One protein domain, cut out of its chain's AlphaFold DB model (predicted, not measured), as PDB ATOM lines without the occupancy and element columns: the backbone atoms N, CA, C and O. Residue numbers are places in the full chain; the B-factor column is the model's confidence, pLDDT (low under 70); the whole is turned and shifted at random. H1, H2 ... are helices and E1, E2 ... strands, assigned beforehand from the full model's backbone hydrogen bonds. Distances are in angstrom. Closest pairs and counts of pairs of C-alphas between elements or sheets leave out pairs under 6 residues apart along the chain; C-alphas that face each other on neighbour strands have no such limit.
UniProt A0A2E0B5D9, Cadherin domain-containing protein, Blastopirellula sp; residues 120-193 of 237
ATOM      1  N   LEU A 120      16.886 -23.368 -40.314       83.12
ATOM      2  CA  LEU A 120      15.542 -23.486 -39.746       83.12
ATOM      3  C   LEU A 120      15.284 -22.371 -38.722       83.12
ATOM      4  O   LEU A 120      16.002 -22.251 -37.730       83.12
ATOM      5  N   VAL A 121      14.205 -21.617 -38.915       86.50
ATOM      6  CA  VAL A 121      13.681 -20.675 -37.924       86.50
ATOM      7  C   VAL A 121      12.861 -21.459 -36.902       86.50
ATOM      8  O   VAL A 121      11.735 -21.876 -37.169       86.50
ATOM      9  N   SER A 122      13.438 -21.679 -35.721       84.88
ATOM     10  CA  SER A 122      12.786 -22.393 -34.623       84.88
ATOM     11  C   SER A 122      12.991 -21.663 -33.288       84.88
ATOM     12  O   SER A 122      14.136 -21.369 -32.941       84.88
ATOM     13  N   PRO A 123      11.924 -21.428 -32.499       87.56
ATOM     14  CA  PRO A 123      10.524 -21.746 -32.802       87.56
ATOM     15  C   PRO A 123       9.958 -20.868 -33.931       87.56
ATOM     16  O   PRO A 123      10.539 -19.839 -34.273       87.56
ATOM     17  N   ASN A 124       8.803 -21.256 -34.483       86.12
ATOM     18  CA  ASN A 124       8.101 -20.410 -35.450       86.12
ATOM     19  C   ASN A 124       7.844 -19.011 -34.858       86.12
ATOM     20  O   ASN A 124       7.422 -18.915 -33.697       86.12
ATOM     21  N   PRO A 125       8.037 -17.932 -35.640       87.31
ATOM     22  CA  PRO A 125       7.802 -16.580 -35.159       87.31
ATOM     23  C   PRO A 125       6.344 -16.401 -34.703       87.31
ATOM     24  O   PRO A 125       5.422 -16.756 -35.437       87.31
ATOM     25  N   PRO A 126       6.098 -15.824 -33.514       87.88
ATOM     26  CA  PRO A 126       4.747 -15.711 -32.959       87.88
ATOM     27  C   PRO A 126       3.908 -14.598 -33.607       87.88
ATOM     28  O   PRO A 126       2.724 -14.460 -33.305       87.88
ATOM     29  N   SER A 127       4.515 -13.752 -34.440       88.25
ATOM     30  CA  SER A 127       3.851 -12.644 -35.120       88.25
ATOM     31  C   SER A 127       4.628 -12.222 -36.365       88.25
ATOM     32  O   SER A 127       5.823 -12.494 -36.485       88.25
ATOM     33  N   LEU A 128       3.957 -11.488 -37.257       85.50
ATOM     34  CA  LEU A 128       4.602 -10.858 -38.408       85.50
ATOM     35  C   LEU A 128       5.759  -9.945 -37.975       85.50
ATOM     36  O   LEU A 128       6.839 -10.052 -38.532       85.50
ATOM     37  N   ALA A 129       5.572  -9.123 -36.940       87.69
ATOM     38  CA  ALA A 129       6.612  -8.212 -36.454       87.69
ATOM     39  C   ALA A 129       7.854  -8.956 -35.925       87.69
ATOM     40  O   ALA A 129       8.986  -8.514 -36.128       87.69
ATOM     41  N   ALA A 130       7.657 -10.104 -35.264       87.44
ATOM     42  CA  ALA A 130       8.769 -10.953 -34.841       87.44
ATOM     43  C   ALA A 130       9.508 -11.538 -36.052       87.44
ATOM     44  O   ALA A 130      10.733 -11.603 -36.050       87.44
ATOM     45  N   PHE A 131       8.775 -11.918 -37.102       90.38
ATOM     46  CA  PHE A 131       9.384 -12.437 -38.321       90.38
ATOM     47  C   PHE A 131      10.116 -11.354 -39.127       90.38
ATOM     48  O   PHE A 131      11.238 -11.579 -39.566       90.38
ATOM     49  N   GLU A 132       9.536 -10.158 -39.249       87.94
ATOM     50  CA  GLU A 132      10.176  -8.981 -39.856       87.94
ATOM     51  C   GLU A 132      11.490  -8.640 -39.157       87.94
ATOM     52  O   GLU A 132      12.479  -8.352 -39.821       87.94
ATOM     53  N   SER A 133      11.532  -8.745 -37.826       88.88
ATOM     54  CA  SER A 133      12.758  -8.504 -37.056       88.88
ATOM     55  C   SER A 133      13.851  -9.536 -37.365       88.88
ATOM     56  O   SER A 133      15.020  -9.175 -37.457       88.88
ATOM     57  N   LEU A 134      13.484 -10.810 -37.555       88.88
ATOM     58  CA  LEU A 134      14.432 -11.865 -37.940       88.88
ATOM     59  C   LEU A 134      14.981 -11.653 -39.352       88.88
ATOM     60  O   LEU A 134      16.173 -11.842 -39.577       88.88
ATOM     61  N   VAL A 135      14.124 -11.250 -40.293       89.31
ATOM     62  CA  VAL A 135      14.556 -10.958 -41.663       89.31
ATOM     63  C   VAL A 135      15.432  -9.715 -41.709       89.31
ATOM     64  O   VAL A 135      16.501  -9.782 -42.302       89.31
ATOM     65  N   GLN A 136      15.056  -8.629 -41.028       86.19
ATOM     66  CA  GLN A 136      15.902  -7.437 -40.949       86.19
ATOM     67  C   GLN A 136      17.282  -7.771 -40.379       86.19
ATOM     68  O   GLN A 136      18.285  -7.345 -40.936       86.19
ATOM     69  N   GLN A 137      17.346  -8.578 -39.314       84.50
ATOM     70  CA  GLN A 137      18.620  -9.032 -38.762       84.50
ATOM     71  C   GLN A 137      19.443  -9.811 -39.800       84.50
ATOM     72  O   GLN A 137      20.640  -9.578 -39.924       84.50
ATOM     73  N   ALA A 138      18.815 -10.708 -40.567       84.31
ATOM     74  CA  ALA A 138      19.510 -11.473 -41.601       84.31
ATOM     75  C   ALA A 138      20.010 -10.602 -42.765       84.31
ATOM     76  O   ALA A 138      21.094 -10.868 -43.280       84.31
ATOM     77  N   VAL A 139      19.260  -9.565 -43.149       81.75
ATOM     78  CA  VAL A 139      19.687  -8.562 -44.140       81.75
ATOM     79  C   VAL A 139      20.875  -7.757 -43.602       81.75
ATOM     80  O   VAL A 139      21.918  -7.679 -44.247       81.75
ATOM     81  N   ASP A 140      20.777  -7.255 -42.367       77.25
ATOM     82  CA  ASP A 140      21.843  -6.489 -41.704       77.25
ATOM     83  C   ASP A 140      23.141  -7.299 -41.503       77.25
ATOM     84  O   ASP A 140      24.218  -6.715 -41.315       77.25
ATOM     85  N   ASP A 141      23.036  -8.629 -41.471       69.94
ATOM     86  CA  ASP A 141      24.155  -9.568 -41.367       69.94
ATOM     87  C   ASP A 141      24.699  -9.998 -42.744       69.94
ATOM     88  O   ASP A 141      25.831 -10.482 -42.824       69.94
ATOM     89  N   TYR A 142      23.927  -9.817 -43.823       65.31
ATOM     90  CA  TYR A 142      24.354 -10.089 -45.200       65.31
ATOM     91  C   TYR A 142      25.185  -8.934 -45.781       65.31
ATOM     92  O   TYR A 142      26.231  -9.184 -46.373       65.31
ATOM     93  N   GLU A 143      24.788  -7.687 -45.511       61.66
ATOM     94  CA  GLU A 143      25.389  -6.442 -46.037       61.66
ATOM     95  C   GLU A 143      26.682  -5.992 -45.325       61.66
ATOM     96  O   GLU A 143      27.093  -4.832 -45.401       61.66
ATOM     97  N   LYS A 144      27.332  -6.871 -44.556       67.69
ATOM     98  CA  LYS A 144      28.584  -6.541 -43.861       67.69
ATOM     99  C   LYS A 144      29.736  -7.379 -44.396       67.69
ATOM    100  O   LYS A 144      29.584  -8.590 -44.567       67.69
ATOM    101  N   PRO A 145      30.957  -6.811 -44.464       80.81
ATOM    102  CA  PRO A 145      32.137  -7.557 -44.880       80.81
ATOM    103  C   PRO A 145      32.571  -8.640 -43.905       80.81
ATOM    104  O   PRO A 145      33.583  -9.297 -44.140       80.81
ATOM    105  N   PHE A 146      31.818  -8.871 -42.830       84.88
ATOM    106  CA  PHE A 146      32.140  -9.845 -41.807       84.88
ATOM    107  C   PHE A 146      30.971 -10.796 -41.543       84.88
ATOM    108  O   PHE A 146      29.844 -10.360 -41.341       84.88
ATOM    109  N   LYS A 147      31.268 -12.095 -41.462       81.19
ATOM    110  CA  LYS A 147      30.359 -13.169 -41.018       81.19
ATOM    111  C   LYS A 147      30.906 -13.816 -39.744       81.19
ATOM    112  O   LYS A 147      32.110 -13.773 -39.507       81.19
ATOM    113  N   ILE A 148      30.061 -14.450 -38.931       78.50
ATOM    114  CA  ILE A 148      30.494 -15.193 -37.733       78.50
ATOM    115  C   ILE A 148      30.261 -16.691 -37.939       78.50
ATOM    116  O   ILE A 148      29.171 -17.120 -38.305       78.50
ATOM    117  N   ASN A 149      31.279 -17.507 -37.669       72.94
ATOM    118  CA  ASN A 149      31.112 -18.949 -37.545       72.94
ATOM    119  C   ASN A 149      30.387 -19.262 -36.229       72.94
ATOM    120  O   ASN A 149      30.966 -19.111 -35.155       72.94
ATOM    121  N   LEU A 150      29.142 -19.726 -36.310       70.56
ATOM    122  CA  LEU A 150      28.294 -19.968 -35.138       70.56
ATOM    123  C   LEU A 150      28.787 -21.112 -34.233       70.56
ATOM    124  O   LEU A 150      28.454 -21.143 -33.053       70.56
ATOM    125  N   ASN A 151      29.616 -22.026 -34.746       65.25
ATOM    126  CA  ASN A 151      30.133 -23.155 -33.968       65.25
ATOM    127  C   ASN A 151      31.400 -22.784 -33.187       65.25
ATOM    128  O   ASN A 151      31.686 -23.393 -32.157       65.25
ATOM    129  N   THR A 152      32.189 -21.829 -33.690       80.31
ATOM    130  CA  THR A 152      33.493 -21.459 -33.110       80.31
ATOM    131  C   THR A 152      33.549 -20.032 -32.570       80.31
ATOM    132  O   THR A 152      34.491 -19.697 -31.853       80.31
ATOM    133  N   GLY A 153      32.578 -19.184 -32.917       77.38
ATOM    134  CA  GLY A 153      32.576 -17.750 -32.625       77.38
ATOM    135  C   GLY A 153      33.577 -16.938 -33.456       77.38
ATOM    136  O   GLY A 153      33.814 -15.769 -33.161       77.38
ATOM    137  N   GLN A 154      34.206 -17.534 -34.474       82.75
ATOM    138  CA  GLN A 154      35.216 -16.855 -35.284       82.75
ATOM    139  C   GLN A 154      34.571 -15.847 -36.245       82.75
ATOM    140  O   GLN A 154      33.689 -16.214 -37.015       82.75
ATOM    141  N   ILE A 155      35.059 -14.604 -36.248       85.06
ATOM    142  CA  ILE A 155      34.702 -13.602 -37.260       85.06
ATOM    143  C   ILE A 155      35.530 -13.864 -38.528       85.06
ATOM    144  O   ILE A 155      36.751 -14.021 -38.468       85.06
ATOM    145  N   LEU A 156      34.854 -13.927 -39.667       82.75
ATOM    146  CA  LEU A 156      35.374 -14.220 -41.002       82.75
ATOM    147  C   LEU A 156      35.102 -13.023 -41.912       82.75
ATOM    148  O   LEU A 156      34.104 -12.340 -41.722       82.75
ATOM    149  N   VAL A 157      35.942 -12.799 -42.922       86.56
ATOM    150  CA  VAL A 157      35.663 -11.804 -43.969       86.56
ATOM    151  C   VAL A 157      34.772 -12.440 -45.035       86.56
ATOM    152  O   VAL A 157      35.120 -13.488 -45.577       86.56
ATOM    153  N   ALA A 158      33.627 -11.823 -45.309       79.88
ATOM    154  CA  ALA A 158      32.620 -12.296 -46.253       79.88
ATOM    155  C   ALA A 158      32.771 -11.661 -47.638       79.88
ATOM    156  O   ALA A 158      32.789 -12.377 -48.637       79.88
ATOM    157  N   THR A 159      32.942 -10.342 -47.679       78.75
ATOM    158  CA  THR A 159      33.077  -9.536 -48.900       78.75
ATOM    159  C   THR A 159      34.361  -8.702 -48.823       78.75
ATOM    160  O   THR A 159      34.338  -7.537 -48.433       78.75
ATOM    161  N   PRO A 160      35.531  -9.275 -49.183       81.25
ATOM    162  CA  PRO A 160      36.810  -8.560 -49.127       81.25
ATOM    163  C   PRO A 160      36.855  -7.292 -49.987       81.25
ATOM    164  O   PRO A 160      37.617  -6.386 -49.682       81.25
ATOM    165  N   SER A 161      36.049  -7.222 -51.049       79.44
ATOM    166  CA  SER A 161      35.936  -6.056 -51.935       79.44
ATOM    167  C   SER A 161      35.365  -4.813 -51.253       79.44
ATOM    168  O   SER A 161      35.532  -3.716 -51.770       79.44
ATOM    169  N   GLU A 162      34.696  -4.976 -50.113       82.69
ATOM    170  CA  GLU A 162      34.142  -3.875 -49.318       82.69
ATOM    171  C   GLU A 162      35.104  -3.416 -48.212       82.69
ATOM    172  O   GLU A 162      34.816  -2.472 -47.475       82.69
ATOM    173  N   LEU A 163      36.262  -4.076 -48.082       88.12
ATOM    174  CA  LEU A 163      37.317  -3.677 -47.160       88.12
ATOM    175  C   LEU A 163      38.243  -2.670 -47.835       88.12
ATOM    176  O   LEU A 163      39.279  -3.032 -48.385       88.12
ATOM    177  N   ASP A 164      37.871  -1.401 -47.748       86.12
ATOM    178  CA  ASP A 164      38.670  -0.296 -48.264       86.12
ATOM    179  C   ASP A 164      39.145   0.593 -47.110       86.12
ATOM    180  O   ASP A 164      38.348   1.234 -46.419       86.12
ATOM    181  N   PHE A 165      40.463   0.617 -46.893       89.19
ATOM    182  CA  PHE A 165      41.083   1.430 -45.849       89.19
ATOM    183  C   PHE A 165      40.848   2.931 -46.078       89.19
ATOM    184  O   PHE A 165      40.694   3.674 -45.106       89.19
ATOM    185  N   GLU A 166      40.761   3.372 -47.333       87.31
ATOM    186  CA  GLU A 166      40.709   4.798 -47.663       87.31
ATOM    187  C   GLU A 166      39.327   5.403 -47.469       87.31
ATOM    188  O   GLU A 166      39.196   6.589 -47.148       87.31
ATOM    189  N   THR A 167      38.284   4.588 -47.607       86.38
ATOM    190  CA  THR A 167      36.911   5.013 -47.331       86.38
ATOM    191  C   THR A 167      36.447   4.613 -45.935       86.38
ATOM    192  O   THR A 167      35.813   5.423 -45.254       86.38
ATOM    193  N   THR A 168      36.779   3.401 -45.480       86.75
ATOM    194  CA  THR A 168      36.260   2.824 -44.231       86.75
ATOM    195  C   THR A 168      37.354   2.063 -43.464       86.75
ATOM    196  O   THR A 168      37.357   0.834 -43.400       86.75
ATOM    197  N   PRO A 169      38.285   2.768 -42.794       90.69
ATOM    198  CA  PRO A 169      39.407   2.133 -42.093       90.69
ATOM    199  C   PRO A 169      39.003   1.411 -40.800       90.69
ATOM    200  O   PRO A 169      39.788   0.640 -40.244       90.69
ATOM    201  N   VAL A 170      37.806   1.682 -40.272       89.38
ATOM    202  CA  VAL A 170      37.332   1.133 -38.999       89.38
ATOM    203  C   VAL A 170      35.891   0.670 -39.141       89.38
ATOM    204  O   VAL A 170      35.002   1.466 -39.432       89.38
ATOM    205  N   PHE A 171      35.660  -0.602 -38.838       87.38
ATOM    206  CA  PHE A 171      34.332  -1.188 -38.744       87.38
ATOM    207  C   PHE A 171      33.988  -1.434 -37.282       87.38
ATOM    208  O   PHE A 171      34.773  -2.010 -36.527       87.38
ATOM    209  N   VAL A 172      32.794  -1.014 -36.877       83.56
ATOM    210  CA  VAL A 172      32.228  -1.362 -35.573       83.56
ATOM    211  C   VAL A 172      31.064  -2.299 -35.832       83.56
ATOM    212  O   VAL A 172      30.023  -1.875 -36.326       83.56
ATOM    213  N   ILE A 173      31.257  -3.575 -35.519       82.44
ATOM    214  CA  ILE A 173      30.205  -4.583 -35.621       82.44
ATOM    215  C   ILE A 173      29.579  -4.795 -34.246       82.44
ATOM    216  O   ILE A 173      30.276  -4.810 -33.229       82.44
ATOM    217  N   THR A 174      28.265  -4.967 -34.208       75.44
ATOM    218  CA  THR A 174      27.549  -5.361 -32.993       75.44
ATOM    219  C   THR A 174      27.292  -6.854 -33.070       75.44
ATOM    220  O   THR A 174      26.595  -7.314 -33.968       75.44
ATOM    221  N   VAL A 175      27.865  -7.606 -32.139       81.38
ATOM    222  CA  VAL A 175      27.615  -9.037 -31.979       81.38
ATOM    223  C   VAL A 175      26.526  -9.197 -30.935       81.38
ATOM    224  O   VAL A 175      26.686  -8.723 -29.811       81.38
ATOM    225  N   ASN A 176      25.430  -9.852 -31.302       77.69
ATOM    226  CA  ASN A 176      24.341 -10.176 -30.391       77.69
ATOM    227  C   ASN A 176      24.382 -11.670 -30.043       77.69
ATOM    228  O   ASN A 176      24.477 -12.507 -30.938       77.69
ATOM    229  N   ALA A 177      24.315 -11.998 -28.756       78.31
ATOM    230  CA  ALA A 177      24.254 -13.366 -28.259       78.31
ATOM    231  C   ALA A 177      22.936 -13.575 -27.516       78.31
ATOM    232  O   ALA A 177      22.600 -12.802 -26.621       78.31
ATOM    233  N   THR A 178      22.217 -14.635 -27.871       79.75
ATOM    234  CA  THR A 178      20.928 -14.991 -27.273       79.75
ATOM    235  C   THR A 178      21.053 -16.334 -26.574       79.75
ATOM    236  O   THR A 178      21.556 -17.287 -27.172       79.75
ATOM    237  N   ASP A 179      20.612 -16.427 -25.321       81.06
ATOM    238  CA  ASP A 179      20.549 -17.707 -24.616       81.06
ATOM    239  C   ASP A 179      19.284 -18.514 -24.970       81.06
ATOM    240  O   ASP A 179      18.369 -18.032 -25.640       81.06
ATOM    241  N   GLU A 180      19.208 -19.760 -24.495       67.81
ATOM    242  CA  GLU A 180      18.057 -20.651 -24.726       67.81
ATOM    243  C   GLU A 180      16.734 -20.107 -24.154       67.81
ATOM    244  O   GLU A 180      15.655 -20.589 -24.504       67.81
ATOM    245  N   THR A 181      16.797 -19.109 -23.268       65.25
ATOM    246  CA  THR A 181      15.632 -18.470 -22.645       65.25
ATOM    247  C   THR A 181      15.191 -17.197 -23.373       65.25
ATOM    248  O   THR A 181      14.177 -16.601 -23.003       65.25
ATOM    249  N   GLY A 182      15.913 -16.804 -24.429       65.19
ATOM    250  CA  GLY A 182      15.642 -15.610 -25.223       65.19
ATOM    251  C   GLY A 182      16.229 -14.327 -24.636       65.19
ATOM    252  O   GLY A 182      15.904 -13.242 -25.120       65.19
ATOM    253  N   PHE A 183      17.077 -14.413 -23.607       77.50
ATOM    254  CA  PHE A 183      17.806 -13.248 -23.119       77.50
ATOM    255  C   PHE A 183      18.939 -12.916 -24.086       77.50
ATOM    256  O   PHE A 183      19.746 -13.779 -24.426       77.50
ATOM    257  N   THR A 184      18.995 -11.657 -24.515       77.12
ATOM    258  CA  THR A 184      19.982 -11.169 -25.478       77.12
ATOM    259  C   THR A 184      20.976 -10.229 -24.814       77.12
ATOM    260  O   THR A 184      20.570  -9.279 -24.139       77.12
ATOM    261  N   GLU A 185      22.261 -10.426 -25.072       85.75
ATOM    262  CA  GLU A 185      23.320  -9.486 -24.719       85.75
ATOM    263  C   GLU A 185      24.118  -9.117 -25.971       85.75
ATOM    264  O   GLU A 185      24.443  -9.971 -26.794       85.75
ATOM    265  N   SER A 186      24.436  -7.831 -26.123       83.31
ATOM    266  CA  SER A 186      25.171  -7.334 -27.284       83.31
ATOM    267  C   SER A 186      26.518  -6.743 -26.887       83.31
ATOM    268  O   SER A 186      26.632  -6.037 -25.885       83.31
ATOM    269  N   ILE A 187      27.532  -6.984 -27.715       86.12
ATOM    270  CA  ILE A 187      28.874  -6.415 -27.581       86.12
ATOM    271  C   ILE A 187      29.313  -5.777 -28.898       86.12
ATOM    272  O   ILE A 187      29.110  -6.332 -29.974       86.12
ATOM    273  N   SER A 188      29.945  -4.608 -28.820       83.75
ATOM    274  CA  SER A 188      30.576  -3.986 -29.985       83.75
ATOM    275  C   SER A 188      32.007  -4.491 -30.148       83.75
ATOM    276  O   SER A 188      32.815  -4.403 -29.222       83.75
ATOM    277  N   VAL A 189      32.331  -4.980 -31.340       87.75
ATOM    278  CA  VAL A 189      33.681  -5.368 -31.750       87.75
ATOM    279  C   VAL A 189      34.176  -4.358 -32.776       87.75
ATOM    280  O   VAL A 189      33.516  -4.087 -33.776       87.75
ATOM    281  N   THR A 190      35.350  -3.792 -32.523       89.81
ATOM    282  CA  THR A 190      36.012  -2.876 -33.454       89.81
ATOM    283  C   THR A 190      37.052  -3.630 -34.270       89.81
ATOM    284  O   THR A 190      37.980  -4.214 -33.710       89.81
ATOM    285  N   ILE A 191      36.915  -3.575 -35.591       90.06
ATOM    286  CA  ILE A 191      37.863  -4.125 -36.555       90.06
ATOM    287  C   ILE A 191      38.542  -2.944 -37.241       90.06
ATOM    288  O   ILE A 191      37.891  -2.144 -37.907       90.06
ATOM    289  N   ASN A 192      39.852  -2.828 -37.050       91.44
ATOM    290  CA  ASN A 192      40.658  -1.818 -37.725       91.44
ATOM    291  C   ASN A 192      41.299  -2.462 -38.950       91.44
ATOM    292  O   ASN A 192      41.985  -3.481 -38.812       91.44
ATOM    293  N   LEU A 193      41.089  -1.872 -40.121       90.88
ATOM    294  CA  LEU A 193      41.822  -2.249 -41.316       90.88
ATOM    295  C   LEU A 193      43.257  -1.740 -41.214       90.88
ATOM    296  O   LEU A 193      43.529  -0.650 -40.710       90.88
TER     297      LEU A 193
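This is residues 120 to 193 of the 237 residues of the protein "Cadherin domain-containing protein" of Blastopirellula sp (UniProt A0A2E0B5D9). A helix, H1, and a long two-stranded hairpin, E3 with E4, run lengthwise in a loose frame, with a small hairpin, E1 with E2, beyond the helix's last residues. The 74 printed residues hold one named helix and four named strands, in the order H1, E1, E2, E3, E4; the class is mixed, and both two-stranded sheets are antiparallel. The whole is loose, radius of gyration of the C-alphas 14.4 A, and elongated, 44 by 22 by 18 A.

Find C-alpha 128 at (4.602, -10.858, -38.408); from there H1, residues 128 to 142, runs 20.9 A. Next come E1, residues 146 to 148, 6.9 A, and E2, residues 155 to 157, 7.0 A. E3, residues 170 to 178, and E4, residues 184 to 192, are each 25.8 A long, and E4 ends at C-alpha 192 at (40.658, -1.818, -37.725).

In H1 every O i to N i+4 pair is within hydrogen-bond range. H1 is apart from E2, E3 and E4; its closest C-alpha pair with E1 is Asp 141 and Lys 147, 7.2 A. In hairpin E1 and E2, look at N 147 and O 156, 2.9 A; in hairpin E3 and E4, at N 175 and O 187, 2.8 A.

The printed part has no cut. The link from E2 to E3 is long. Confidence is under 70 at residues 141 to 144, 151 and 180 to 182.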